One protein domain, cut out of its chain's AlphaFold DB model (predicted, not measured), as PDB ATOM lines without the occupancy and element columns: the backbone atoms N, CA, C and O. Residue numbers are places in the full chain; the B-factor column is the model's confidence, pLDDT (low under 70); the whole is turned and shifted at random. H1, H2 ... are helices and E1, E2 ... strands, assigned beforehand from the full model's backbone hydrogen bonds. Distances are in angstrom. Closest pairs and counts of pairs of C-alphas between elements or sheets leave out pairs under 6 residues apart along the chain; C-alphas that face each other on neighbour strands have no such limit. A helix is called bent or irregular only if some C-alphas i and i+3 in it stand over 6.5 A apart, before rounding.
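Overview. This is residues 6 to 189 of the 189 residues of an uncharacterized protein of Heligmosomoides polygyrus (UniProt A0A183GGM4). A twisted sheet of three strands, E3, E4 and E5, forms a head together with the small hairpin of E1 and E2 and the short helices H3 and H4, and from one end of this head runs a long stalk of three helices. In the stalk H1 and H2 make a helical hairpin, and H5 packs along H2, running the opposite way to it. The printed part has 184 residues, with five named helices and five named strands in the order E1 E2 H1 H2 H3 H4 E3 E4 E5 H5; the larger sheet has the order E3 E4 E5, the smaller E1 E2, both antiparallel, and the class is mixed, helices and strands. The whole is only just loose, close to extended, with a radius of gyration of the C-alphas of 23.6 A, and it spans 78 by 36 by 27 A, a rod whose length comes largely from the stalk.

Along the chain. Begin with E3, residues 122 to 129, 21.4 A from first to last C-alpha; find C-alpha 122 at (-9.451, -4.855, -46.699). From there look to E4, residues 132 to 140, 24.9 A long, and to E5, residues 150 to 158, 25.9 A long. H5, residues 160 to 187, follows and runs 41.2 A to C-alpha 187 at (34.982, -40.694, -31.856). Turn back to E1, residues 10 to 14, 13.8 A, and E2, residues 22 to 27, 16.3 A. Then find C-alpha 36 at (9.871, -10.503, -36.258), where H1, residues 36 to 65, sets out on its 43.5 A. H2, residues 70 to 95, is 37.0 A long, and H3, residues 102 to 106, and H4, residues 109 to 112, are short. No helix is bent or irregular.

Arrangement. Start at E4, the inner strand of the meander E3 E4 E5, in which each strand is the antiparallel neighbour of the one before. Its hairpin with E3 has N 125 and O 136 at 2.9 A, within hydrogen-bond range, and its hairpin with E5 has N 139 and O 151 at 2.7 A. H3 only grazes the sheet, with C-alphas 105 and 123 closest to E3 at 6.5 A; H4 only grazes it too, with C-alphas 111 and 124 at 6.1 A. In the hairpin E1 and E2, N 11 and O 25 are 2.9 A apart, within hydrogen-bond range; the closest C-alphas of E1 and E4 are Val 13 and Cys 137, 7.9 A apart. Residues 26 to 27 of E2 also pair antiparallel with residues 114 to 115. Now look outward to the stalk: H1 and H2 each only graze the sheet, with residues 36 to 38 and 92 to 95. H1 touches H2, closest at C-alphas 41 and 90, 4.5 A, with a shallow tilt of 18 degrees, opposite ways. H2 touches H5, closest at C-alphas 84 and 173, 6.1 A, with a shallow tilt of 25 degrees, opposite ways. H1 and H5 are near each other. In H1, H3 and H5 every O i to N i+4 pair is within hydrogen-bond range, in H2 21 of 22, and H4 is too short for such a pair.

Size, cuts and confidence. The two C-alphas farthest apart are those of Thr 19 and Arg 66, 78.2 A. The printed part has no cut, and none of its links is long; the link from E5 to H5 is tight, with 1 residue. The mean pLDDT of the printed part is 91.9, and residues 188 to 189 are under 70.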
ATOM      1  N   VAL A   6       9.128  -2.023 -41.111       95.12
ATOM      2  CA  VAL A   6       8.500  -1.217 -42.167       95.12
ATOM      3  C   VAL A   6       8.047   0.090 -41.521       95.12
ATOM      4  O   VAL A   6       7.058   0.109 -40.801       95.12
ATOM      5  N   ILE A   7       8.809   1.159 -41.745       94.38
ATOM      6  CA  ILE A   7       8.580   2.485 -41.142       94.38
ATOM      7  C   ILE A   7       7.747   3.428 -42.020       94.38
ATOM      8  O   ILE A   7       7.328   4.487 -41.578       94.38
ATOM      9  N   GLN A   8       7.545   3.063 -43.285       93.56
ATOM     10  CA  GLN A   8       6.747   3.820 -44.237       93.56
ATOM     11  C   GLN A   8       6.086   2.834 -45.193       93.56
ATOM     12  O   GLN A   8       6.741   1.916 -45.694       93.56
ATOM     13  N   ALA A   9       4.793   3.031 -45.431       94.25
ATOM     14  CA  ALA A   9       4.008   2.233 -46.357       94.25
ATOM     15  C   ALA A   9       3.040   3.141 -47.119       94.25
ATOM     16  O   ALA A   9       2.145   3.744 -46.533       94.25
ATOM     17  N   GLU A  10       3.215   3.208 -48.430       94.94
ATOM     18  CA  GLU A  10       2.263   3.801 -49.361       94.94
ATOM     19  C   GLU A  10       1.753   2.693 -50.271       94.94
ATOM     20  O   GLU A  10       2.534   1.880 -50.772       94.94
ATOM     21  N   ILE A  11       0.436   2.623 -50.446       93.75
ATOM     22  CA  ILE A  11      -0.198   1.546 -51.197       93.75
ATOM     23  C   ILE A  11      -1.199   2.080 -52.208       93.75
ATOM     24  O   ILE A  11      -1.899   3.066 -51.983       93.75
ATOM     25  N   THR A  12      -1.294   1.355 -53.317       94.94
ATOM     26  CA  THR A  12      -2.322   1.523 -54.337       94.94
ATOM     27  C   THR A  12      -2.939   0.157 -54.599       94.94
ATOM     28  O   THR A  12      -2.247  -0.763 -55.030       94.94
ATOM     29  N   VAL A  13      -4.233   0.009 -54.320       91.94
ATOM     30  CA  VAL A  13      -4.926  -1.285 -54.376       91.94
ATOM     31  C   VAL A  13      -6.236  -1.145 -55.132       91.94
ATOM     32  O   VAL A  13      -6.929  -0.139 -55.003       91.94
ATOM     33  N   LYS A  14      -6.614  -2.156 -55.915       90.31
ATOM     34  CA  LYS A  14      -7.922  -2.173 -56.579       90.31
ATOM     35  C   LYS A  14      -9.029  -2.244 -55.527       90.31
ATOM     36  O   LYS A  14      -9.014  -3.113 -54.661       90.31
ATOM     37  N   HIS A  15      -9.999  -1.346 -55.621       89.88
ATOM     38  CA  HIS A  15     -11.158  -1.317 -54.740       89.88
ATOM     39  C   HIS A  15     -12.348  -0.737 -55.505       89.88
ATOM     40  O   HIS A  15     -12.426   0.466 -55.733       89.88
ATOM     41  N   ALA A  16     -13.276  -1.603 -55.919       86.00
ATOM     42  CA  ALA A  16     -14.364  -1.240 -56.830       86.00
ATOM     43  C   ALA A  16     -15.290  -0.137 -56.286       86.00
ATOM     44  O   ALA A  16     -15.877   0.602 -57.069       86.00
ATOM     45  N   LYS A  17     -15.410  -0.014 -54.957       87.38
ATOM     46  CA  LYS A  17     -16.247   1.007 -54.310       87.38
ATOM     47  C   LYS A  17     -15.544   2.367 -54.184       87.38
ATOM     48  O   LYS A  17     -16.203   3.351 -53.871       87.38
ATOM     49  N   SER A  18     -14.226   2.435 -54.391       87.75
ATOM     50  CA  SER A  18     -13.493   3.707 -54.406       87.75
ATOM     51  C   SER A  18     -13.703   4.448 -55.723       87.75
ATOM     52  O   SER A  18     -13.824   3.833 -56.785       87.75
ATOM     53  N   THR A  19     -13.655   5.780 -55.681       86.25
ATOM     54  CA  THR A  19     -13.628   6.621 -56.884       86.25
ATOM     55  C   THR A  19     -12.471   6.202 -57.797       86.25
ATOM     56  O   THR A  19     -11.328   6.102 -57.356       86.25
ATOM     57  N   GLY A  20     -12.761   5.915 -59.068       88.62
ATOM     58  CA  GLY A  20     -11.759   5.420 -60.022       88.62
ATOM     59  C   GLY A  20     -11.358   3.949 -59.833       88.62
ATOM     60  O   GLY A  20     -10.400   3.502 -60.459       88.62
ATOM     61  N   GLY A  21     -12.064   3.189 -58.987       91.38
ATOM     62  CA  GLY A  21     -11.859   1.748 -58.799       91.38
ATOM     63  C   GLY A  21     -10.581   1.373 -58.043       91.38
ATOM     64  O   GLY A  21     -10.176   0.207 -58.044       91.38
ATOM     65  N   VAL A  22      -9.922   2.348 -57.412       93.19
ATOM     66  CA  VAL A  22      -8.629   2.181 -56.745       93.19
ATOM     67  C   VAL A  22      -8.632   2.939 -55.423       93.19
ATOM     68  O   VAL A  22      -9.069   4.083 -55.340       93.19
ATOM     69  N   TYR A  23      -8.117   2.301 -54.383       93.19
ATOM     70  CA  TYR A  23      -7.770   2.931 -53.123       93.19
ATOM     71  C   TYR A  23      -6.282   3.294 -53.129       93.19
ATOM     72  O   TYR A  23      -5.439   2.478 -53.510       93.19
ATOM     73  N   ARG A  24      -5.968   4.517 -52.697       95.06
ATOM     74  CA  ARG A  24      -4.604   4.991 -52.459       95.06
ATOM     75  C   ARG A  24      -4.531   5.497 -51.033       95.06
ATOM     76  O   ARG A  24      -5.387   6.285 -50.636       95.06
ATOM     77  N   GLY A  25      -3.535   5.052 -50.287       93.62
ATOM     78  CA  GLY A  25      -3.381   5.455 -48.899       93.62
ATOM     79  C   GLY A  25      -1.946   5.356 -48.434       93.62
ATOM     80  O   GLY A  25      -1.174   4.521 -48.907       93.62
ATOM     81  N   VAL A  26      -1.618   6.213 -47.475       95.25
ATOM     82  CA  VAL A  26      -0.305   6.264 -46.838       95.25
ATOM     83  C   VAL A  26      -0.484   5.962 -45.359       95.25
ATOM     84  O   VAL A  26      -1.378   6.507 -44.710       95.25
ATOM     85  N   ALA A  27       0.335   5.067 -44.824       93.50
ATOM     86  CA  ALA A  27       0.420   4.830 -43.394       93.50
ATOM     87  C   ALA A  27       0.885   6.101 -42.673       93.50
ATOM     88  O   ALA A  27       1.779   6.797 -43.153       93.50
ATOM     89  N   GLN A  28       0.294   6.405 -41.519       92.38
ATOM     90  CA  GLN A  28       0.738   7.540 -40.717       92.38
ATOM     91  C   GLN A  28       2.201   7.353 -40.256       92.38
ATOM     92  O   GLN A  28       2.626   6.216 -40.043       92.38
ATOM     93  N   PRO A  29       2.982   8.438 -40.091       87.50
ATOM     94  CA  PRO A  29       4.425   8.350 -39.826       87.50
ATOM     95  C   PRO A  29       4.814   7.654 -38.512       87.50
ATOM     96  O   PRO A  29       5.933   7.170 -38.376       87.50
ATOM     97  N   ASP A  30       3.910   7.617 -37.533       88.19
ATOM     98  CA  ASP A  30       4.089   6.955 -36.236       88.19
ATOM     99  C   ASP A  30       3.887   5.432 -36.303       88.19
ATOM    100  O   ASP A  30       4.125   4.718 -35.328       88.19
ATOM    101  N   VAL A  31       3.441   4.917 -37.449       89.69
ATOM    102  CA  VAL A  31       3.087   3.513 -37.625       89.69
ATOM    103  C   VAL A  31       4.284   2.724 -38.119       89.69
ATOM    104  O   VAL A  31       4.868   3.025 -39.157       89.69
ATOM    105  N   GLN A  32       4.606   1.648 -37.406       91.25
ATOM    106  CA  GLN A  32       5.689   0.749 -37.778       91.25
ATOM    107  C   GLN A  32       5.215  -0.703 -37.748       91.25
ATOM    108  O   GLN A  32       4.537  -1.136 -36.812       91.25
ATOM    109  N   TRP A  33       5.593  -1.476 -38.768       92.75
ATOM    110  CA  TRP A  33       5.406  -2.925 -38.769       92.75
ATOM    111  C   TRP A  33       6.728  -3.598 -38.445       92.75
ATOM    112  O   TRP A  33       7.610  -3.685 -39.301       92.75
ATOM    113  N   LYS A  34       6.829  -4.126 -37.227       93.25
ATOM    114  CA  LYS A  34       7.958  -4.963 -36.842       93.25
ATOM    115  C   LYS A  34       7.885  -6.321 -37.540       93.25
ATOM    116  O   LYS A  34       6.915  -7.073 -37.394       93.25
ATOM    117  N   LEU A  35       8.929  -6.639 -38.289       95.50
ATOM    118  CA  LEU A  35       9.144  -7.902 -38.974       95.50
ATOM    119  C   LEU A  35       9.955  -8.819 -38.060       95.50
ATOM    120  O   LEU A  35      11.179  -8.887 -38.150       95.50
ATOM    121  N   GLN A  36       9.252  -9.571 -37.210       95.31
ATOM    122  CA  GLN A  36       9.871 -10.503 -36.258       95.31
ATOM    123  C   GLN A  36      10.870 -11.463 -36.924       95.31
ATOM    124  O   GLN A  36      11.858 -11.838 -36.317       95.31
ATOM    125  N   GLN A  37      10.652 -11.813 -38.194       97.50
ATOM    126  CA  GLN A  37      11.555 -12.649 -38.988       97.50
ATOM    127  C   GLN A  37      12.969 -12.065 -39.122       97.50
ATOM    128  O   GLN A  37      13.940 -12.809 -39.025       97.50
ATOM    129  N   LEU A  38      13.094 -10.748 -39.328       97.38
ATOM    130  CA  LEU A  38      14.394 -10.082 -39.447       97.38
ATOM    131  C   LEU A  38      15.072  -9.930 -38.083       97.38
ATOM    132  O   LEU A  38      16.287 -10.087 -37.984       97.38
ATOM    133  N   GLN A  39      14.287  -9.692 -37.029       97.31
ATOM    134  CA  GLN A  39      14.809  -9.681 -35.666       97.31
ATOM    135  C   GLN A  39      15.330 -11.068 -35.260       97.31
ATOM    136  O   GLN A  39      16.442 -11.190 -34.756       97.31
ATOM    137  N   ASP A  40      14.544 -12.117 -35.507       98.00
ATOM    138  CA  ASP A  40      14.911 -13.494 -35.183       98.00
ATOM    139  C   ASP A  40      16.148 -13.930 -35.967       98.00
ATOM    140  O   ASP A  40      17.064 -14.485 -35.369       98.00
ATOM    141  N   LEU A  41      16.217 -13.616 -37.268       98.31
ATOM    142  CA  LEU A  41      17.414 -13.819 -38.088       98.31
ATOM    143  C   LEU A  41      18.658 -13.234 -37.403       98.31
ATOM    144  O   LEU A  41      19.633 -13.952 -37.193       98.31
ATOM    145  N   GLY A  42      18.608 -11.950 -37.033       97.94
ATOM    146  CA  GLY A  42      19.721 -11.276 -36.364       97.94
ATOM    147  C   GLY A  42      20.079 -11.917 -35.023       97.94
ATOM    148  O   GLY A  42      21.255 -12.133 -34.740       97.94
ATOM    149  N   ASN A  43      19.076 -12.294 -34.227       98.44
ATOM    150  CA  ASN A  43      19.276 -12.947 -32.934       98.44
ATOM    151  C   ASN A  43      19.946 -14.325 -33.065       98.44
ATOM    152  O   ASN A  43      20.848 -14.638 -32.292       98.44
ATOM    153  N   HIS A  44      19.508 -15.146 -34.024       98.69
ATOM    154  CA  HIS A  44      20.097 -16.460 -34.291       98.69
ATOM    155  C   HIS A  44      21.546 -16.333 -34.785       98.69
ATOM    156  O   HIS A  44      22.425 -17.035 -34.290       98.69
ATOM    157  N   ILE A  45      21.819 -15.389 -35.695       98.38
ATOM    158  CA  ILE A  45      23.185 -15.110 -36.164       98.38
ATOM    159  C   ILE A  45      24.073 -14.667 -34.999       98.38
ATOM    160  O   ILE A  45      25.158 -15.211 -34.830       98.38
ATOM    161  N   ALA A  46      23.608 -13.733 -34.164       98.44
ATOM    162  CA  ALA A  46      24.381 -13.248 -33.025       98.44
ATOM    163  C   ALA A  46      24.734 -14.376 -32.042       98.44
ATOM    164  O   ALA A  46      25.885 -14.478 -31.623       98.44
ATOM    165  N   ARG A  47      23.778 -15.260 -31.714       98.62
ATOM    166  CA  ARG A  47      24.042 -16.422 -30.850       98.62
ATOM    167  C   ARG A  47      25.046 -17.386 -31.474       98.62
ATOM    168  O   ARG A  47      26.003 -17.754 -30.800       98.62
ATOM    169  N   ALA A  48      24.874 -17.732 -32.751       98.31
ATOM    170  CA  ALA A  48      25.817 -18.582 -33.476       98.31
ATOM    171  C   ALA A  48      27.234 -17.983 -33.489       98.31
ATOM    172  O   ALA A  48      28.207 -18.695 -33.255       98.31
ATOM    173  N   SER A  49      27.363 -16.672 -33.719       97.75
ATOM    174  CA  SER A  49      28.652 -15.975 -33.696       97.75
ATOM    175  C   SER A  49      29.311 -16.017 -32.320       97.75
ATOM    176  O   SER A  49      30.487 -16.354 -32.238       97.75
ATOM    177  N   THR A  50      28.569 -15.736 -31.244       98.00
ATOM    178  CA  THR A  50      29.102 -15.824 -29.874       98.00
ATOM    179  C   THR A  50      29.598 -17.235 -29.563       98.00
ATOM    180  O   THR A  50      30.734 -17.399 -29.128       98.00
ATOM    181  N   GLN A  51      28.790 -18.254 -29.865       96.38
ATOM    182  CA  GLN A  51      29.156 -19.657 -29.651       96.38
ATOM    183  C   GLN A  51      30.400 -20.065 -30.453       96.38
ATOM    184  O   GLN A  51      31.251 -20.788 -29.942       96.38
ATOM    185  N   LEU A  52      30.534 -19.592 -31.697       95.06
ATOM    186  CA  LEU A  52      31.723 -19.837 -32.513       95.06
ATOM    187  C   LEU A  52      32.970 -19.173 -31.927       95.06
ATOM    188  O   LEU A  52      34.013 -19.814 -31.885       95.06
ATOM    189  N   CYS A  53      32.876 -17.930 -31.450       96.06
ATOM    190  CA  CYS A  53      33.999 -17.253 -30.797       96.06
ATOM    191  C   CYS A  53      34.444 -17.978 -29.517       96.06
ATOM    192  O   CYS A  53      35.640 -18.130 -29.282       96.06
ATOM    193  N   GLU A  54      33.497 -18.451 -28.706       94.25
ATOM    194  CA  GLU A  54      33.791 -19.233 -27.500       94.25
ATOM    195  C   GLU A  54      34.441 -20.583 -27.840       94.25
ATOM    196  O   GLU A  54      35.426 -20.980 -27.212       94.25
ATOM    197  N   ALA A  55      33.924 -21.281 -28.857       92.38
ATOM    198  CA  ALA A  55      34.485 -22.544 -29.323       92.38
ATOM    199  C   ALA A  55      35.901 -22.368 -29.898       92.38
ATOM    200  O   ALA A  55      36.783 -23.165 -29.586       92.38
ATOM    201  N   ASP A  56      36.132 -21.314 -30.683       92.44
ATOM    202  CA  ASP A  56      37.438 -20.986 -31.264       92.44
ATOM    203  C   ASP A  56      38.480 -20.672 -30.181       92.44
ATOM    204  O   ASP A  56      39.558 -21.268 -30.165       92.44
ATOM    205  N   ALA A  57      38.127 -19.831 -29.201       92.81
ATOM    206  CA  ALA A  57      38.995 -19.533 -28.062       92.81
ATOM    207  C   ALA A  57      39.375 -20.808 -27.293       92.81
ATOM    208  O   ALA A  57      40.549 -21.043 -26.999       92.81
ATOM    209  N   ARG A  58      38.400 -21.689 -27.043       89.50
ATOM    210  CA  ARG A  58      38.643 -22.966 -26.364       89.50
ATOM    211  C   ARG A  58      39.522 -23.908 -27.187       89.50
ATOM    212  O   ARG A  58      40.406 -24.562 -26.637       89.50
ATOM    213  N   MET A  59      39.311 -23.983 -28.501       89.69
ATOM    214  CA  MET A  59      40.162 -24.767 -29.402       89.69
ATOM    215  C   MET A  59      41.604 -24.253 -29.411       89.69
ATOM    216  O   MET A  59      42.543 -25.053 -29.413       89.69
ATOM    217  N   LEU A  60      41.788 -22.932 -29.374       91.19
ATOM    218  CA  LEU A  60      43.101 -22.308 -29.294       91.19
ATOM    219  C   LEU A  60      43.819 -22.697 -27.994       91.19
ATOM    220  O   LEU A  60      44.983 -23.095 -28.042       91.19
ATOM    221  N   GLU A  61      43.139 -22.641 -26.849       90.56
ATOM    222  CA  GLU A  61      43.696 -23.050 -25.551       90.56
ATOM    223  C   GLU A  61      44.114 -24.528 -25.533       90.56
ATOM    224  O   GLU A  61      45.231 -24.851 -25.119       90.56
ATOM    225  N   LEU A  62      43.256 -25.422 -26.038       89.38
ATOM    226  CA  LEU A  62      43.531 -26.863 -26.135       89.38
ATOM    227  C   LEU A  62      44.726 -27.167 -27.047       89.38
ATOM    228  O   LEU A  62      45.542 -28.039 -26.739       89.38
ATOM    229  N   SER A  63      44.854 -26.425 -28.149       88.44
ATOM    230  CA  SER A  63      45.982 -26.542 -29.074       88.44
ATOM    231  C   SER A  63      47.309 -26.159 -28.414       88.44
ATOM    232  O   SER A  63      48.291 -26.897 -28.523       88.44
ATOM    233  N   HIS A  64      47.334 -25.061 -27.652       90.62
ATOM    234  CA  HIS A  64      48.535 -24.626 -26.931       90.62
ATOM    235  C   HIS A  64      48.924 -25.580 -25.799       90.62
ATOM    236  O   HIS A  64      50.110 -25.862 -25.614       90.62
ATOM    237  N   SER A  65      47.944 -26.094 -25.055       88.94
ATOM    238  CA  SER A  65      48.188 -27.023 -23.947       88.94
ATOM    239  C   SER A  65      48.445 -28.464 -24.406       88.94
ATOM    240  O   SER A  65      48.925 -29.276 -23.614       88.94
ATOM    241  N   ARG A  66      48.163 -28.783 -25.681       83.62
ATOM    242  CA  ARG A  66      48.174 -30.139 -26.263       83.62
ATOM    243  C   ARG A  66      47.263 -31.118 -25.514       83.62
ATOM    244  O   ARG A  66      47.558 -32.307 -25.443       83.62
ATOM    245  N   GLN A  67      46.154 -30.626 -24.968       82.75
ATOM    246  CA  GLN A  67      45.205 -31.407 -24.166       82.75
ATOM    247  C   GLN A  67      43.960 -31.809 -24.964       82.75
ATOM    248  O   GLN A  67      42.842 -31.739 -24.461       82.75
ATOM    249  N   PHE A  68      44.132 -32.235 -26.216       84.19
ATOM    250  CA  PHE A  68      43.021 -32.830 -26.954       84.19
ATOM    251  C   PHE A  68      42.699 -34.210 -26.376       84.19
ATOM    252  O   PHE A  68      43.467 -35.161 -26.509       84.19
ATOM    253  N   THR A  69      41.552 -34.294 -25.714       87.38
ATOM    254  CA  THR A  69      40.962 -35.510 -25.147       87.38
ATOM    255  C   THR A  69      39.612 -35.800 -25.802       87.38
ATOM    256  O   THR A  69      39.032 -34.931 -26.459       87.38
ATOM    257  N   THR A  70      39.063 -36.995 -25.578       86.06
ATOM    258  CA  THR A  70      37.702 -37.344 -26.014       86.06
ATOM    259  C   THR A  70      36.664 -36.350 -25.492       86.06
ATOM    260  O   THR A  70      35.846 -35.867 -26.267       86.06
ATOM    261  N   GLU A  71      36.765 -35.949 -24.221       87.94
ATOM    262  CA  GLU A  71      35.883 -34.943 -23.613       87.94
ATOM    263  C   GLU A  71      35.957 -33.604 -24.363       87.94
ATOM    264  O   GLU A  71      34.934 -33.006 -24.697       87.94
ATOM    265  N   SER A  72      37.168 -33.146 -24.704       87.94
ATOM    266  CA  SER A  72      37.341 -31.918 -25.488       87.94
ATOM    267  C   SER A  72      36.727 -32.027 -26.892       87.94
ATOM    268  O   SER A  72      36.134 -31.066 -27.381       87.94
ATOM    269  N   GLY A  73      36.802 -33.210 -27.510       89.06
ATOM    270  CA  GLY A  73      36.172 -33.503 -28.796       89.06
ATOM    271  C   GLY A  73      34.645 -33.482 -28.720       89.06
ATOM    272  O   GLY A  73      34.004 -32.856 -29.563       89.06
ATOM    273  N   GLU A  74      34.058 -34.091 -27.688       90.19
ATOM    274  CA  GLU A  74      32.610 -34.067 -27.436       90.19
ATOM    275  C   GLU A  74      32.088 -32.641 -27.229       90.19
ATOM    276  O   GLU A  74      31.031 -32.279 -27.750       90.19
ATOM    277  N   LEU A  75      32.845 -31.805 -26.518       89.19
ATOM    278  CA  LEU A  75      32.500 -30.402 -26.294       89.19
ATOM    279  C   LEU A  75      32.516 -29.585 -27.591       89.19
ATOM    280  O   LEU A  75      31.570 -28.839 -27.847       89.19
ATOM    281  N   ILE A  76      33.549 -29.744 -28.426       91.06
ATOM    282  CA  ILE A  76      33.629 -29.078 -29.739       91.06
ATOM    283  C   ILE A  76      32.499 -29.568 -30.651       91.06
ATOM    284  O   ILE A  76      31.845 -28.763 -31.314       91.06
ATOM    285  N   LEU A  77      32.221 -30.874 -30.658       93.94
ATOM    286  CA  LEU A  77      31.132 -31.465 -31.435       93.94
ATOM    287  C   LEU A  77      29.763 -30.930 -30.991       93.94
ATOM    288  O   LEU A  77      28.933 -30.576 -31.830       93.94
ATOM    289  N   SER A  78      29.531 -30.843 -29.681       94.44
ATOM    290  CA  SER A  78      28.312 -30.270 -29.104       94.44
ATOM    291  C   SER A  78      28.139 -28.803 -29.508       94.44
ATOM    292  O   SER A  78      27.069 -28.417 -29.986       94.44
ATOM    293  N   ALA A  79      29.208 -28.005 -29.418       95.19
ATOM    294  CA  ALA A  79      29.197 -26.615 -29.860       95.19
ATOM    295  C   ALA A  79      28.884 -26.502 -31.362       95.19
ATOM    296  O   ALA A  79      27.992 -25.749 -31.745       95.19
ATOM    297  N   ALA A  80      29.533 -27.304 -32.211       96.38
ATOM    298  CA  ALA A  80      29.288 -27.307 -33.653       96.38
ATOM    299  C   ALA A  80      27.830 -27.663 -34.003       96.38
ATOM    300  O   ALA A  80      27.231 -27.030 -34.876       96.38
ATOM    301  N   ARG A  81      27.232 -28.640 -33.304       97.56
ATOM    302  CA  ARG A  81      25.810 -28.997 -33.455       97.56
ATOM    303  C   ARG A  81      24.891 -27.853 -33.023       97.56
ATOM    304  O   ARG A  81      23.994 -27.492 -33.776       97.56
ATOM    305  N   SER A  82      25.157 -27.231 -31.875       98.12
ATOM    306  CA  SER A  82      24.360 -26.094 -31.398       98.12
ATOM    307  C   SER A  82      24.422 -24.900 -32.358       98.12
ATOM    308  O   SER A  82      23.383 -24.336 -32.700       98.12
ATOM    309  N   VAL A  83      25.611 -24.569 -32.874       98.31
ATOM    310  CA  VAL A  83      25.780 -23.514 -33.885       98.31
ATOM    311  C   VAL A  83      25.008 -23.867 -35.159       98.31
ATOM    312  O   VAL A  83      24.334 -23.009 -35.730       98.31
ATOM    313  N   LYS A  84      25.056 -25.127 -35.610       98.31
ATOM    314  CA  LYS A  84      24.290 -25.587 -36.779       98.31
ATOM    315  C   LYS A  84      22.787 -25.359 -36.590       98.31
ATOM    316  O   LYS A  84      22.133 -24.901 -37.531       98.31
ATOM    317  N   ASP A  85      22.253 -25.640 -35.406       98.50
ATOM    318  CA  ASP A  85      20.836 -25.428 -35.095       98.50
ATOM    319  C   ASP A  85      20.459 -23.940 -35.152       98.50
ATOM    320  O   ASP A  85      19.451 -23.584 -35.769       98.50
ATOM    321  N   GLU A  86      21.299 -23.055 -34.605       98.62
ATOM    322  CA  GLU A  86      21.099 -21.601 -34.689       98.62
ATOM    323  C   GLU A  86      21.132 -21.102 -36.144       98.62
ATOM    324  O   GLU A  86      20.244 -20.357 -36.563       98.62
ATOM    325  N   ILE A  87      22.081 -21.567 -36.965       98.50
ATOM    326  CA  ILE A  87      22.147 -21.216 -38.395       98.50
ATOM    327  C   ILE A  87      20.918 -21.742 -39.159       98.50
ATOM    328  O   ILE A  87      20.365 -21.048 -40.018       98.50
ATOM    329  N   CYS A  88      20.439 -22.947 -38.840       98.19
ATOM    330  CA  CYS A  88      19.225 -23.508 -39.437       98.19
ATOM    331  C   CYS A  88      17.978 -22.683 -39.074       98.19
ATOM    332  O   CYS A  88      17.131 -22.403 -39.934       98.19
ATOM    333  N   ALA A  89      17.876 -22.248 -37.820       98.38
ATOM    334  CA  ALA A  89      16.786 -21.405 -37.351       98.38
ATOM    335  C   ALA A  89      16.839 -19.994 -37.970       98.38
ATOM    336  O   ALA A  89      15.810 -19.506 -38.449       98.38
ATOM    337  N   ALA A  90      18.031 -19.396 -38.088       98.31
ATOM    338  CA  ALA A  90      18.273 -18.146 -38.816       98.31
ATOM    339  C   ALA A  90      17.751 -18.230 -40.260       98.31
ATOM    340  O   ALA A  90      16.963 -17.393 -40.706       98.31
ATOM    341  N   ARG A  91      18.129 -19.296 -40.977       98.00
ATOM    342  CA  ARG A  91      17.680 -19.562 -42.350       98.00
ATOM    343  C   ARG A  91      16.159 -19.686 -42.427       98.00
ATOM    344  O   ARG A  91      15.510 -19.079 -43.279       98.00
ATOM    345  N   THR A  92      15.581 -20.468 -41.521       97.50
ATOM    346  CA  THR A  92      14.139 -20.733 -41.473       97.50
ATOM    347  C   THR A  92      13.334 -19.456 -41.236       97.50
ATOM    348  O   THR A  92      12.274 -19.291 -41.843       97.50
ATOM    349  N   ALA A  93      13.853 -18.526 -40.426       97.00
ATOM    350  CA  ALA A  93      13.193 -17.260 -40.117       97.00
ATOM    351  C   ALA A  93      12.879 -16.420 -41.368       97.00
ATOM    352  O   ALA A  93      11.819 -15.794 -41.418       97.00
ATOM    353  N   ILE A  94      13.746 -16.438 -42.389       95.75
ATOM    354  CA  ILE A  94      13.560 -15.659 -43.628       95.75
ATOM    355  C   ILE A  94      13.038 -16.465 -44.818       95.75
ATOM    356  O   ILE A  94      12.435 -15.886 -45.721       95.75
ATOM    357  N   VAL A  95      13.240 -17.785 -44.842       95.75
ATOM    358  CA  VAL A  95      12.718 -18.635 -45.921       95.75
ATOM    359  C   VAL A  95      11.215 -18.853 -45.760       95.75
ATOM    360  O   VAL A  95      10.472 -18.718 -46.732       95.75
ATOM    361  N   LEU A  96      10.746 -19.155 -44.544       93.62
ATOM    362  CA  LEU A  96       9.338 -19.465 -44.308       93.62
ATOM    363  C   LEU A  96       8.519 -18.203 -44.003       93.62
ATOM    364  O   LEU A  96       8.866 -17.459 -43.084       93.62
ATOM    365  N   PRO A  97       7.390 -17.974 -44.699       91.94
ATOM    366  CA  PRO A  97       6.538 -16.827 -44.427       91.94
ATOM    367  C   PRO A  97       5.807 -16.973 -43.090       91.94
ATOM    368  O   PRO A  97       5.106 -17.956 -42.852       91.94
ATOM    369  N   ARG A  98       5.876 -15.939 -42.244       91.12
ATOM    370  CA  ARG A  98       5.082 -15.856 -41.007       91.12
ATOM    371  C   ARG A  98       3.803 -15.053 -41.228       91.12
ATOM    372  O   ARG A  98       3.729 -13.860 -40.932       91.12
ATOM    373  N   LYS A  99       2.787 -15.717 -41.781       91.19
ATOM    374  CA  LYS A  99       1.470 -15.114 -42.034       91.19
ATOM    375  C   LYS A  99       0.676 -15.005 -40.731       91.19
ATOM    376  O   LYS A  99       0.505 -15.996 -40.032       91.19
ATOM    377  N   LYS A 100       0.159 -13.810 -40.452       90.19
ATOM    378  CA  LYS A 100      -0.845 -13.588 -39.405       90.19
ATOM    379  C   LYS A 100      -2.218 -14.047 -39.901       90.19
ATOM    380  O   LYS A 100      -2.528 -13.910 -41.086       90.19
ATOM    381  N   SER A 101      -3.038 -14.570 -39.002       91.62
ATOM    382  CA  SER A 101      -4.452 -14.853 -39.254       91.62
ATOM    383  C   SER A 101      -5.234 -13.565 -39.539       91.62
ATOM    384  O   SER A 101      -4.826 -12.466 -39.162       91.62
ATOM    385  N   LEU A 102      -6.401 -13.688 -40.179       90.25
ATOM    386  CA  LEU A 102      -7.257 -12.528 -40.462       90.25
ATOM    387  C   LEU A 102      -7.704 -11.813 -39.180       90.25
ATOM    388  O   LEU A 102      -7.768 -10.587 -39.163       90.25
ATOM    389  N   LEU A 103      -7.970 -12.561 -38.103       89.50
ATOM    390  CA  LEU A 103      -8.360 -11.990 -36.814       89.50
ATOM    391  C   LEU A 103      -7.218 -11.179 -36.186       89.50
ATOM    392  O   LEU A 103      -7.447 -10.078 -35.690       89.50
ATOM    393  N   GLU A 104      -5.985 -11.690 -36.246       91.06
ATOM    394  CA  GLU A 104      -4.806 -10.944 -35.797       91.06
ATOM    395  C   GLU A 104      -4.615  -9.671 -36.619       91.06
ATOM    396  O   GLU A 104      -4.403  -8.613 -36.038       91.06
ATOM    397  N   LEU A 105      -4.742  -9.744 -37.949       90.06
ATOM    398  CA  LEU A 105      -4.619  -8.580 -38.835       90.06
ATOM    399  C   LEU A 105      -5.712  -7.534 -38.598       90.06
ATOM    400  O   LEU A 105      -5.432  -6.335 -38.627       90.06
ATOM    401  N   TYR A 106      -6.941  -7.978 -38.341       86.69
ATOM    402  CA  TYR A 106      -8.062  -7.101 -38.015       86.69
ATOM    403  C   TYR A 106      -7.823  -6.340 -36.707       86.69
ATOM    404  O   TYR A 106      -8.132  -5.151 -36.608       86.69
ATOM    405  N   ASN A 107      -7.240  -7.010 -35.710       87.62
ATOM    406  CA  ASN A 107      -6.892  -6.419 -34.419       87.62
ATOM    407  C   ASN A 107      -5.518  -5.731 -34.413       87.62
ATOM    408  O   ASN A 107      -5.132  -5.174 -33.388       87.62
ATOM    409  N   PHE A 108      -4.784  -5.738 -35.530       84.69
ATOM    410  CA  PHE A 108      -3.437  -5.185 -35.609       84.69
ATOM    411  C   PHE A 108      -3.488  -3.656 -35.775       84.69
ATOM    412  O   PHE A 108      -3.875  -3.181 -36.839       84.69
ATOM    413  N   PRO A 109      -3.083  -2.845 -34.778       79.12
ATOM    414  CA  PRO A 109      -3.299  -1.395 -34.813       79.12
ATOM    415  C   PRO A 109      -2.747  -0.678 -36.061       79.12
ATOM    416  O   PRO A 109      -3.446   0.194 -36.586       79.12
ATOM    417  N   PRO A 110      -1.570  -1.055 -36.607       78.00
ATOM    418  CA  PRO A 110      -1.039  -0.452 -37.829       78.00
ATOM    419  C   PRO A 110      -1.963  -0.488 -39.053       78.00
ATOM    420  O   PRO A 110      -1.954   0.454 -39.842       78.00
ATOM    421  N   THR A 111      -2.804  -1.518 -39.225       73.12
ATOM    422  CA  THR A 111      -3.705  -1.610 -40.397       73.12
ATOM    423  C   THR A 111      -4.808  -0.552 -40.385       73.12
ATOM    424  O   THR A 111      -5.377  -0.249 -41.431       73.12
ATOM    425  N   ARG A 112      -5.079   0.067 -39.229       75.81
ATOM    426  CA  ARG A 112      -6.129   1.084 -39.051       75.81
ATOM    427  C   ARG A 112      -5.617   2.519 -39.167       75.81
ATOM    428  O   ARG A 112      -6.398   3.458 -39.061       75.81
ATOM    429  N   ARG A 113      -4.310   2.700 -39.358       86.88
ATOM    430  CA  ARG A 113      -3.630   4.001 -39.295       86.88
ATOM    431  C   ARG A 113      -3.167   4.469 -40.677       86.88
ATOM    432  O   ARG A 113      -2.087   5.030 -40.817       86.88
ATOM    433  N   PHE A 114      -3.983   4.229 -41.700       92.88
ATOM    434  CA  PHE A 114      -3.797   4.806 -43.032       92.88
ATOM    435  C   PHE A 114      -4.556   6.128 -43.165       92.88
ATOM    436  O   PHE A 114      -5.565   6.348 -42.492       92.88
ATOM    437  N   ASN A 115      -4.068   7.001 -44.042       92.19
ATOM    438  CA  ASN A 115      -4.765   8.202 -44.478       92.19
ATOM    439  C   ASN A 115      -4.873   8.227 -46.021       92.19
ATOM    440  O   ASN A 115      -3.829   8.271 -46.684       92.19
ATOM    441  N   PRO A 116      -6.094   8.200 -46.600       92.75
ATOM    442  CA  PRO A 116      -7.380   7.934 -45.931       92.75
ATOM    443  C   PRO A 116      -7.408   6.549 -45.249       92.75
ATOM    444  O   PRO A 116      -6.540   5.732 -45.536       92.75
ATOM    445  N   PRO A 117      -8.356   6.260 -44.337       90.88
ATOM    446  CA  PRO A 117      -8.450   4.949 -43.697       90.88
ATOM    447  C   PRO A 117      -8.636   3.814 -44.708       90.88
ATOM    448  O   PRO A 117      -9.350   3.971 -45.702       90.88
ATOM    449  N   LEU A 118      -8.036   2.656 -44.419       90.44
ATOM    450  CA  LEU A 118      -8.198   1.455 -45.236       90.44
ATOM    451  C   LEU A 118      -9.688   1.044 -45.295       90.44
ATOM    452  O   LEU A 118     -10.366   1.107 -44.262       90.44
ATOM    453  N   PRO A 119     -10.216   0.612 -46.457       90.75
ATOM    454  CA  PRO A 119     -11.562   0.056 -46.556       90.75
ATOM    455  C   PRO A 119     -11.791  -1.091 -45.562       90.75
ATOM    456  O   PRO A 119     -10.904  -1.906 -45.325       90.75
ATOM    457  N   GLN A 120     -12.994  -1.178 -44.987       87.56
ATOM    458  CA  GLN A 120     -13.312  -2.160 -43.934       87.56
ATOM    459  C   GLN A 120     -13.276  -3.620 -44.410       87.56
ATOM    460  O   GLN A 120     -13.150  -4.535 -43.601       87.56
ATOM    461  N   ASP A 121     -13.404  -3.843 -45.715       88.94
ATOM    462  CA  ASP A 121     -13.286  -5.145 -46.365       88.94
ATOM    463  C   ASP A 121     -11.846  -5.465 -46.798       88.94
ATOM    464  O   ASP A 121     -11.624  -6.477 -47.464       88.94
ATOM    465  N   GLN A 122     -10.863  -4.647 -46.405       90.00
ATOM    466  CA  GLN A 122      -9.451  -4.855 -46.699       90.00
ATOM    467  C   GLN A 122      -8.610  -5.024 -45.429       90.00
ATOM    468  O   GLN A 122      -8.807  -4.349 -44.421       90.00
ATOM    469  N   LEU A 123      -7.623  -5.918 -45.494       91.88
ATOM    470  CA  LEU A 123      -6.583  -6.080 -44.476       91.88
ATOM    471  C   LEU A 123      -5.214  -6.155 -45.144       91.88
ATOM    472  O   LEU A 123      -5.074  -6.725 -46.224       91.88
ATOM    473  N   LEU A 124      -4.190  -5.630 -44.475       92.75
ATOM    474  CA  LEU A 124      -2.819  -5.608 -44.984       92.75
ATOM    475  C   LEU A 124      -1.873  -6.363 -44.070       92.75
ATOM    476  O   LEU A 124      -1.963  -6.267 -42.848       92.75
ATOM    477  N   SER A 125      -0.918  -7.056 -44.677       94.00
ATOM    478  CA  SER A 125       0.144  -7.760 -43.974       94.00
ATOM    479  C   SER A 125       1.480  -7.548 -44.669       94.00
ATOM    480  O   SER A 125       1.564  -7.631 -45.894       94.00
ATOM    481  N   PHE A 126       2.520  -7.343 -43.865       95.50
ATOM    482  CA  PHE A 126       3.909  -7.361 -44.303       95.50
ATOM    483  C   PHE A 126       4.622  -8.560 -43.680       95.50
ATOM    484  O   PHE A 126       4.496  -8.795 -42.475       95.50
ATOM    485  N   TYR A 127       5.359  -9.314 -44.491       96.44
ATOM    486  CA  TYR A 127       6.171 -10.447 -44.043       96.44
ATOM    487  C   TYR A 127       7.335 -10.698 -45.002       96.44
ATOM    488  O   TYR A 127       7.338 -10.191 -46.122       96.44
ATOM    489  N   ILE A 128       8.321 -11.479 -44.564       97.69
ATOM    490  CA  ILE A 128       9.417 -11.945 -45.416       97.69
ATOM    491  C   ILE A 128       9.092 -13.345 -45.941       97.69
ATOM    492  O   ILE A 128       8.561 -14.176 -45.204       97.69
ATOM    493  N   SER A 129       9.398 -13.618 -47.205       96.12
ATOM    494  CA  SER A 129       9.337 -14.962 -47.785       96.12
ATOM    495  C   SER A 129      10.486 -15.126 -48.764       96.12
ATOM    496  O   SER A 129      10.550 -14.380 -49.735       96.12
ATOM    497  N   SER A 130      11.379 -16.085 -48.525       94.69
ATOM    498  CA  SER A 130      12.524 -16.376 -49.404       94.69
ATOM    499  C   SER A 130      13.269 -15.113 -49.867       94.69
ATOM    500  O   SER A 130      13.344 -14.835 -51.061       94.69
ATOM    501  N   CYS A 131      13.762 -14.316 -48.914       96.19
ATOM    502  CA  CYS A 131      14.490 -13.059 -49.165       96.19
ATOM    503  C   CYS A 131      13.671 -11.918 -49.800       96.19
ATOM    504  O   CYS A 131      14.229 -10.888 -50.171       96.19
ATOM    505  N   ARG A 132      12.342 -12.038 -49.882       97.56
ATOM    506  CA  ARG A 132      11.465 -10.971 -50.383       97.56
ATOM    507  C   ARG A 132      10.648 -10.342 -49.278       97.56
ATOM    508  O   ARG A 132      10.082 -11.055 -48.453       97.56
ATOM    509  N   LEU A 133      10.516  -9.019 -49.315       97.56
ATOM    510  CA  LEU A 133       9.471  -8.317 -48.583       97.56
ATOM    511  C   LEU A 133       8.157  -8.469 -49.340       97.56
ATOM    512  O   LEU A 133       8.043  -8.053 -50.492       97.56
ATOM    513  N   ILE A 134       7.165  -9.032 -48.668       97.50
ATOM    514  CA  ILE A 134       5.837  -9.266 -49.210       97.50
ATOM    515  C   ILE A 134       4.853  -8.299 -48.563       97.50
ATOM    516  O   ILE A 134       4.754  -8.244 -47.340       97.50
ATOM    517  N   CYS A 135       4.096  -7.579 -49.387       95.94
ATOM    518  CA  CYS A 135       2.904  -6.838 -48.992       95.94
ATOM    519  C   CYS A 135       1.678  -7.591 -49.516       95.94
ATOM    520  O   CYS A 135       1.438  -7.642 -50.724       95.94
ATOM    521  N   ALA A 136       0.912  -8.204 -48.616       95.31
ATOM    522  CA  ALA A 136      -0.318  -8.906 -48.955       95.31
ATOM    523  C   ALA A 136      -1.535  -8.071 -48.551       95.31
ATOM    524  O   ALA A 136      -1.681  -7.705 -47.384       95.31
ATOM    525  N   CYS A 137      -2.423  -7.825 -49.511       94.00
ATOM    526  CA  CYS A 137      -3.730  -7.227 -49.291       94.00
ATOM    527  C   CYS A 137      -4.818  -8.293 -49.424       94.00
ATOM    528  O   CYS A 137      -5.022  -8.881 -50.490       94.00
ATOM    529  N   TYR A 138      -5.514  -8.531 -48.324       93.31
ATOM    530  CA  TYR A 138      -6.648  -9.430 -48.216       93.31
ATOM    531  C   TYR A 138      -7.924  -8.640 -48.466       93.31
ATOM    532  O   TYR A 138      -8.124  -7.593 -47.862       93.31
ATOM    533  N   HIS A 139      -8.781  -9.159 -49.334       90.38
ATOM    534  CA  HIS A 139     -10.051  -8.565 -49.722       90.38
ATOM    535  C   HIS A 139     -11.169  -9.520 -49.335       90.38
ATOM    536  O   HIS A 139     -11.239 -10.641 -49.850       90.38
ATOM    537  N   MET A 140     -12.046  -9.077 -48.448       88.44
ATOM    538  CA  MET A 140     -13.253  -9.806 -48.094       88.44
ATOM    539  C   MET A 140     -14.250  -9.650 -49.244       88.44
ATOM    540  O   MET A 140     -14.681  -8.544 -49.567       88.44
ATOM    541  N   VAL A 141     -14.597 -10.759 -49.890       85.12
ATOM    542  CA  VAL A 141     -15.517 -10.786 -51.035       85.12
ATOM    543  C   VAL A 141     -16.722 -11.674 -50.725       85.12
ATOM    544  O   VAL A 141     -16.618 -12.596 -49.912       85.12
ATOM    545  N   PRO A 142     -17.886 -11.445 -51.358       80.25
ATOM    546  CA  PRO A 142     -19.023 -12.344 -51.210       80.25
ATOM    547  C   PRO A 142     -18.635 -13.789 -51.552       80.25
ATOM    548  O   PRO A 142     -17.894 -14.025 -52.507       80.25
ATOM    549  N   LYS A 143     -19.183 -14.772 -50.825       78.31
ATOM    550  CA  LYS A 143     -18.898 -16.205 -51.055       78.31
ATOM    551  C   LYS A 143     -19.228 -16.687 -52.476       78.31
ATOM    552  O   LYS A 143     -18.679 -17.677 -52.937       78.31
ATOM    553  N   GLN A 144     -20.110 -15.970 -53.171       78.00
ATOM    554  CA  GLN A 144     -20.447 -16.208 -54.577       78.00
ATOM    555  C   GLN A 144     -19.274 -15.900 -55.524       78.00
ATOM    556  O   GLN A 144     -19.164 -16.526 -56.570       78.00
ATOM    557  N   ALA A 145     -18.399 -14.953 -55.162       76.06
ATOM    558  CA  ALA A 145     -17.244 -14.540 -55.962       76.06
ATOM    559  C   ALA A 145     -15.968 -15.333 -55.627       76.06
ATOM    560  O   ALA A 145     -15.109 -15.506 -56.488       76.06
ATOM    561  N   ALA A 146     -15.835 -15.818 -54.388       76.00
ATOM    562  CA  ALA A 146     -14.755 -16.713 -53.984       76.00
ATOM    563  C   ALA A 146     -15.262 -17.721 -52.937       76.00
ATOM    564  O   ALA A 146     -15.873 -17.288 -51.959       76.00
ATOM    565  N   PRO A 147     -14.952 -19.028 -53.049       71.50
ATOM    566  CA  PRO A 147     -15.460 -20.057 -52.131       71.50
ATOM    567  C   PRO A 147     -15.147 -19.789 -50.651       71.50
ATOM    568  O   PRO A 147     -15.944 -20.101 -49.769       71.50
ATOM    569  N   GLN A 148     -13.993 -19.171 -50.379       77.44
ATOM    570  CA  GLN A 148     -13.548 -18.801 -49.031       77.44
ATOM    571  C   GLN A 148     -13.993 -17.390 -48.607       77.44
ATOM    572  O   GLN A 148     -13.676 -16.955 -47.505       77.44
ATOM    573  N   GLY A 149     -14.708 -16.658 -49.470       83.31
ATOM    574  CA  GLY A 149     -15.077 -15.256 -49.248       83.31
ATOM    575  C   GLY A 149     -13.872 -14.313 -49.158       83.31
ATOM    576  O   GLY A 149     -13.957 -13.253 -48.543       83.31
ATOM    577  N   LEU A 150     -12.735 -14.712 -49.734       88.62
ATOM    578  CA  LEU A 150     -11.453 -14.033 -49.593       88.62
ATOM    579  C   LEU A 150     -10.706 -14.027 -50.927       88.62
ATOM    580  O   LEU A 150     -10.580 -15.062 -51.578       88.62
ATOM    581  N   SER A 151     -10.171 -12.869 -51.300       90.69
ATOM    582  CA  SER A 151      -9.234 -12.701 -52.411       90.69
ATOM    583  C   SER A 151      -7.953 -12.043 -51.906       90.69
ATOM    584  O   SER A 151      -8.002 -11.150 -51.063       90.69
ATOM    585  N   ILE A 152      -6.792 -12.475 -52.397       92.38
ATOM    586  CA  ILE A 152      -5.490 -11.981 -51.936       92.38
ATOM    587  C   ILE A 152      -4.745 -11.386 -53.126       92.38
ATOM    588  O   ILE A 152      -4.555 -12.049 -54.141       92.38
ATOM    589  N   SER A 153      -4.313 -10.136 -52.994       93.38
ATOM    590  CA  SER A 153      -3.374  -9.494 -53.918       93.38
ATOM    591  C   SER A 153      -2.038  -9.311 -53.217       93.38
ATOM    592  O   SER A 153      -2.006  -8.950 -52.043       93.38
ATOM    593  N   VAL A 154      -0.944  -9.563 -53.926       95.38
ATOM    594  CA  VAL A 154       0.400  -9.513 -53.355       95.38
ATOM    595  C   VAL A 154       1.288  -8.619 -54.208       95.38
ATOM    596  O   VAL A 154       1.271  -8.721 -55.432       95.38
ATOM    597  N   ALA A 155       2.063  -7.766 -53.549       96.31
ATOM    598  CA  ALA A 155       3.234  -7.114 -54.115       96.31
ATOM    599  C   ALA A 155       4.479  -7.647 -53.401       96.31
ATOM    600  O   ALA A 155       4.462  -7.844 -52.183       96.31
ATOM    601  N   GLU A 156       5.552  -7.882 -54.148       96.69
ATOM    602  CA  GLU A 156       6.813  -8.386 -53.612       96.69
ATOM    603  C   GLU A 156       7.989  -7.519 -54.053       96.69
ATOM    604  O   GLU A 156       7.981  -6.934 -55.135       96.69
ATOM    605  N   CYS A 157       9.001  -7.430 -53.194       96.62
ATOM    606  CA  CYS A 157      10.259  -6.760 -53.484       96.62
ATOM    607  C   CYS A 157      11.416  -7.635 -53.003       96.62
ATOM    608  O   CYS A 157      11.424  -8.073 -51.849       96.62
ATOM    609  N   GLN A 158      12.379  -7.896 -53.887       97.25
ATOM    610  CA  GLN A 158      13.589  -8.638 -53.546       97.25
ATOM    611  C   GLN A 158      14.483  -7.797 -52.632       97.25
ATOM    612  O   GLN A 158      14.759  -6.633 -52.921       97.25
ATOM    613  N   LEU A 159      14.958  -8.400 -51.545       96.94
ATOM    614  CA  LEU A 159      15.918  -7.788 -50.637       96.94
ATOM    615  C   LEU A 159      17.282  -8.442 -50.868       96.94
ATOM    616  O   LEU A 159      17.609  -9.425 -50.214       96.94
ATOM    617  N   SER A 160      18.080  -7.901 -51.793       95.44
ATOM    618  CA  SER A 160      19.348  -8.519 -52.226       95.44
ATOM    619  C   SER A 160      20.326  -8.808 -51.083       95.44
ATOM    620  O   SER A 160      21.005  -9.827 -51.092       95.44
ATOM    621  N   TYR A 161      20.344  -7.970 -50.045       95.50
ATOM    622  CA  TYR A 161      21.178  -8.211 -48.865       95.50
ATOM    623  C   TYR A 161      20.783  -9.492 -48.107       95.50
ATOM    624  O   TYR A 161      21.628 -10.113 -47.468       95.50
ATOM    625  N   LEU A 162      19.517  -9.921 -48.170       97.06
ATOM    626  CA  LEU A 162      19.094 -11.195 -47.586       97.06
ATOM    627  C   LEU A 162      19.546 -12.389 -48.424       97.06
ATOM    628  O   LEU A 162      19.748 -13.454 -47.848       97.06
ATOM    629  N   ASP A 163      19.729 -12.237 -49.738       96.50
ATOM    630  CA  ASP A 163      20.305 -13.300 -50.571       96.50
ATOM    631  C   ASP A 163      21.759 -13.567 -50.181       96.50
ATOM    632  O   ASP A 163      22.142 -14.721 -49.997       96.50
ATOM    633  N   GLU A 164      22.543 -12.507 -49.972       96.75
ATOM    634  CA  GLU A 164      23.923 -12.613 -49.486       96.75
ATOM    635  C   GLU A 164      23.980 -13.285 -48.110       96.75
ATOM    636  O   GLU A 164      24.753 -14.223 -47.902       96.75
ATOM    637  N   VAL A 165      23.111 -12.870 -47.179       97.00
ATOM    638  CA  VAL A 165      23.005 -13.507 -45.858       97.00
ATOM    639  C   VAL A 165      22.616 -14.978 -45.996       97.00
ATOM    640  O   VAL A 165      23.251 -15.839 -45.395       97.00
ATOM    641  N   LEU A 166      21.610 -15.303 -46.809       97.50
ATOM    642  CA  LEU A 166      21.174 -16.681 -47.026       97.50
ATOM    643  C   LEU A 166      22.296 -17.543 -47.619       97.50
ATOM    644  O   LEU A 166      22.481 -18.687 -47.198       97.50
ATOM    645  N   GLN A 167      23.074 -16.997 -48.554       97.56
ATOM    646  CA  GLN A 167      24.247 -17.662 -49.110       97.56
ATOM    647  C   GLN A 167      25.297 -17.939 -48.025       97.56
ATOM    648  O   GLN A 167      25.778 -19.069 -47.933       97.56
ATOM    649  N   GLN A 168      25.607 -16.959 -47.172       97.81
ATOM    650  CA  GLN A 168      26.549 -17.131 -46.061       97.81
ATOM    651  C   GLN A 168      26.070 -18.185 -45.056       97.81
ATOM    652  O   GLN A 168      26.853 -19.048 -44.660       97.81
ATOM    653  N   LEU A 169      24.780 -18.180 -44.699       98.00
ATOM    654  CA  LEU A 169      24.182 -19.205 -43.837       98.00
ATOM    655  C   LEU A 169      24.322 -20.600 -44.463       98.00
ATOM    656  O   LEU A 169      24.702 -21.549 -43.780       98.00
ATOM    657  N   ASN A 170      24.076 -20.734 -45.769       97.81
ATOM    658  CA  ASN A 170      24.240 -22.001 -46.486       97.81
ATOM    659  C   ASN A 170      25.692 -22.486 -46.485       97.81
ATOM    660  O   ASN A 170      25.945 -23.660 -46.207       97.81
ATOM    661  N   THR A 171      26.649 -21.594 -46.737       98.31
ATOM    662  CA  THR A 171      28.072 -21.927 -46.643       98.31
ATOM    663  C   THR A 171      28.448 -22.363 -45.228       98.31
ATOM    664  O   THR A 171      29.092 -23.401 -45.081       98.31
ATOM    665  N   ALA A 172      28.012 -21.636 -44.195       97.50
ATOM    666  CA  ALA A 172      28.288 -21.977 -42.801       97.50
ATOM    667  C   ALA A 172      27.749 -23.367 -42.432       97.50
ATOM    668  O   ALA A 172      28.483 -24.173 -41.864       97.50
ATOM    669  N   MET A 173      26.512 -23.698 -42.824       97.69
ATOM    670  CA  MET A 173      25.952 -25.036 -42.592       97.69
ATOM    671  C   MET A 173      26.769 -26.137 -43.258       97.69
ATOM    672  O   MET A 173      27.060 -27.134 -42.606       97.69
ATOM    673  N   ILE A 174      27.171 -25.956 -44.521       98.12
ATOM    674  CA  ILE A 174      27.978 -26.953 -45.238       98.12
ATOM    675  C   ILE A 174      29.306 -27.200 -44.509       98.12
ATOM    676  O   ILE A 174      29.755 -28.340 -44.414       98.12
ATOM    677  N   GLN A 175      29.951 -26.148 -43.996       97.00
ATOM    678  CA  GLN A 175      31.207 -26.300 -43.253       97.00
ATOM    679  C   GLN A 175      30.994 -26.978 -41.894       97.00
ATOM    680  O   GLN A 175      31.762 -27.869 -41.537       97.00
ATOM    681  N   LEU A 176      29.931 -26.616 -41.169       96.88
ATOM    682  CA  LEU A 176      29.578 -27.250 -39.897       96.88
ATOM    683  C   LEU A 176      29.251 -28.733 -40.074       96.88
ATOM    684  O   LEU A 176      29.704 -29.552 -39.285       96.88
ATOM    685  N   GLU A 177      28.524 -29.104 -41.127       97.12
ATOM    686  CA  GLU A 177      28.216 -30.506 -41.433       97.12
ATOM    687  C   GLU A 177      29.470 -31.330 -41.712       97.12
ATOM    688  O   GLU A 177      29.597 -32.443 -41.203       97.12
ATOM    689  N   LYS A 178      30.429 -30.767 -42.457       96.88
ATOM    690  CA  LYS A 178      31.730 -31.408 -42.676       96.88
ATOM    691  C   LYS A 178      32.503 -31.581 -41.370       96.88
ATOM    692  O   LYS A 178      33.015 -32.666 -41.116       96.88
ATOM    693  N   LEU A 179      32.577 -30.534 -40.544       93.81
ATOM    694  CA  LEU A 179      33.266 -30.584 -39.251       93.81
ATOM    695  C   LEU A 179      32.654 -31.646 -38.330       93.81
ATOM    696  O   LEU A 179      33.382 -32.472 -37.788       93.81
ATOM    697  N   ILE A 180      31.326 -31.644 -38.194       96.00
ATOM    698  CA  ILE A 180      30.579 -32.621 -37.393       96.00
ATOM    699  C   ILE A 180      30.888 -34.044 -37.873       96.00
ATOM    700  O   ILE A 180      31.280 -34.876 -37.061       96.00
ATOM    701  N   GLY A 181      30.806 -34.304 -39.183       95.62
ATOM    702  CA  GLY A 181      31.087 -35.630 -39.739       95.62
ATOM    703  C   GLY A 181      32.525 -36.108 -39.495       95.62
ATOM    704  O   GLY A 181      32.747 -37.275 -39.169       95.62
ATOM    705  N   HIS A 182      33.514 -35.212 -39.591       92.50
ATOM    706  CA  HIS A 182      34.900 -35.547 -39.256       92.50
ATOM    707  C   HIS A 182      35.066 -35.895 -37.769       92.50
ATOM    708  O   HIS A 182      35.683 -36.909 -37.450       92.50
ATOM    709  N   LEU A 183      34.489 -35.097 -36.864       89.75
ATOM    710  CA  LEU A 183      34.579 -35.332 -35.418       89.75
ATOM    711  C   LEU A 183      33.895 -36.643 -35.003       89.75
ATOM    712  O   LEU A 183      34.451 -37.398 -34.211       89.75
ATOM    713  N   GLU A 184      32.728 -36.956 -35.568       91.88
ATOM    714  CA  GLU A 184      32.010 -38.212 -35.306       91.88
ATOM    715  C   GLU A 184      32.805 -39.447 -35.755       91.88
ATOM    716  O   GLU A 184      32.809 -40.475 -35.073       91.88
ATOM    717  N   THR A 185      33.529 -39.331 -36.872       88.62
ATOM    718  CA  THR A 185      34.411 -40.398 -37.362       88.62
ATOM    719  C   THR A 185      35.571 -40.637 -36.393       88.62
ATOM    720  O   THR A 185      35.904 -41.784 -36.114       88.62
ATOM    721  N   CYS A 186      36.155 -39.574 -35.829       80.06
ATOM    722  CA  CYS A 186      37.235 -39.685 -34.847       80.06
ATOM    723  C   CYS A 186      36.792 -40.279 -33.502       80.06
ATOM    724  O   CYS A 186      37.618 -40.874 -32.827       80.06
ATOM    725  N   ILE A 187      35.525 -40.118 -33.104       73.50
ATOM    726  CA  ILE A 187      34.982 -40.694 -31.856       73.50
ATOM    727  C   ILE A 187      34.674 -42.193 -32.009       73.50
ATOM    728  O   ILE A 187      34.653 -42.931 -31.028       73.50
ATOM    729  N   SER A 188      34.420 -42.652 -33.236       63.81
ATOM    730  CA  SER A 188      34.035 -44.041 -33.526       63.81
ATOM    731  C   SER A 188      35.221 -45.020 -33.596       63.81
ATOM    732  O   SER A 188      35.003 -46.218 -33.793       63.81
ATOM    733  N   HIS A 189      36.454 -44.526 -33.454       53.94
ATOM    734  CA  HIS A 189      37.715 -45.272 -33.524       53.94
ATOM    735  C   HIS A 189      38.529 -45.092 -32.245       53.94
ATOM    736  O   HIS A 189      39.193 -46.079 -31.855       53.94
TER     737      HIS A 189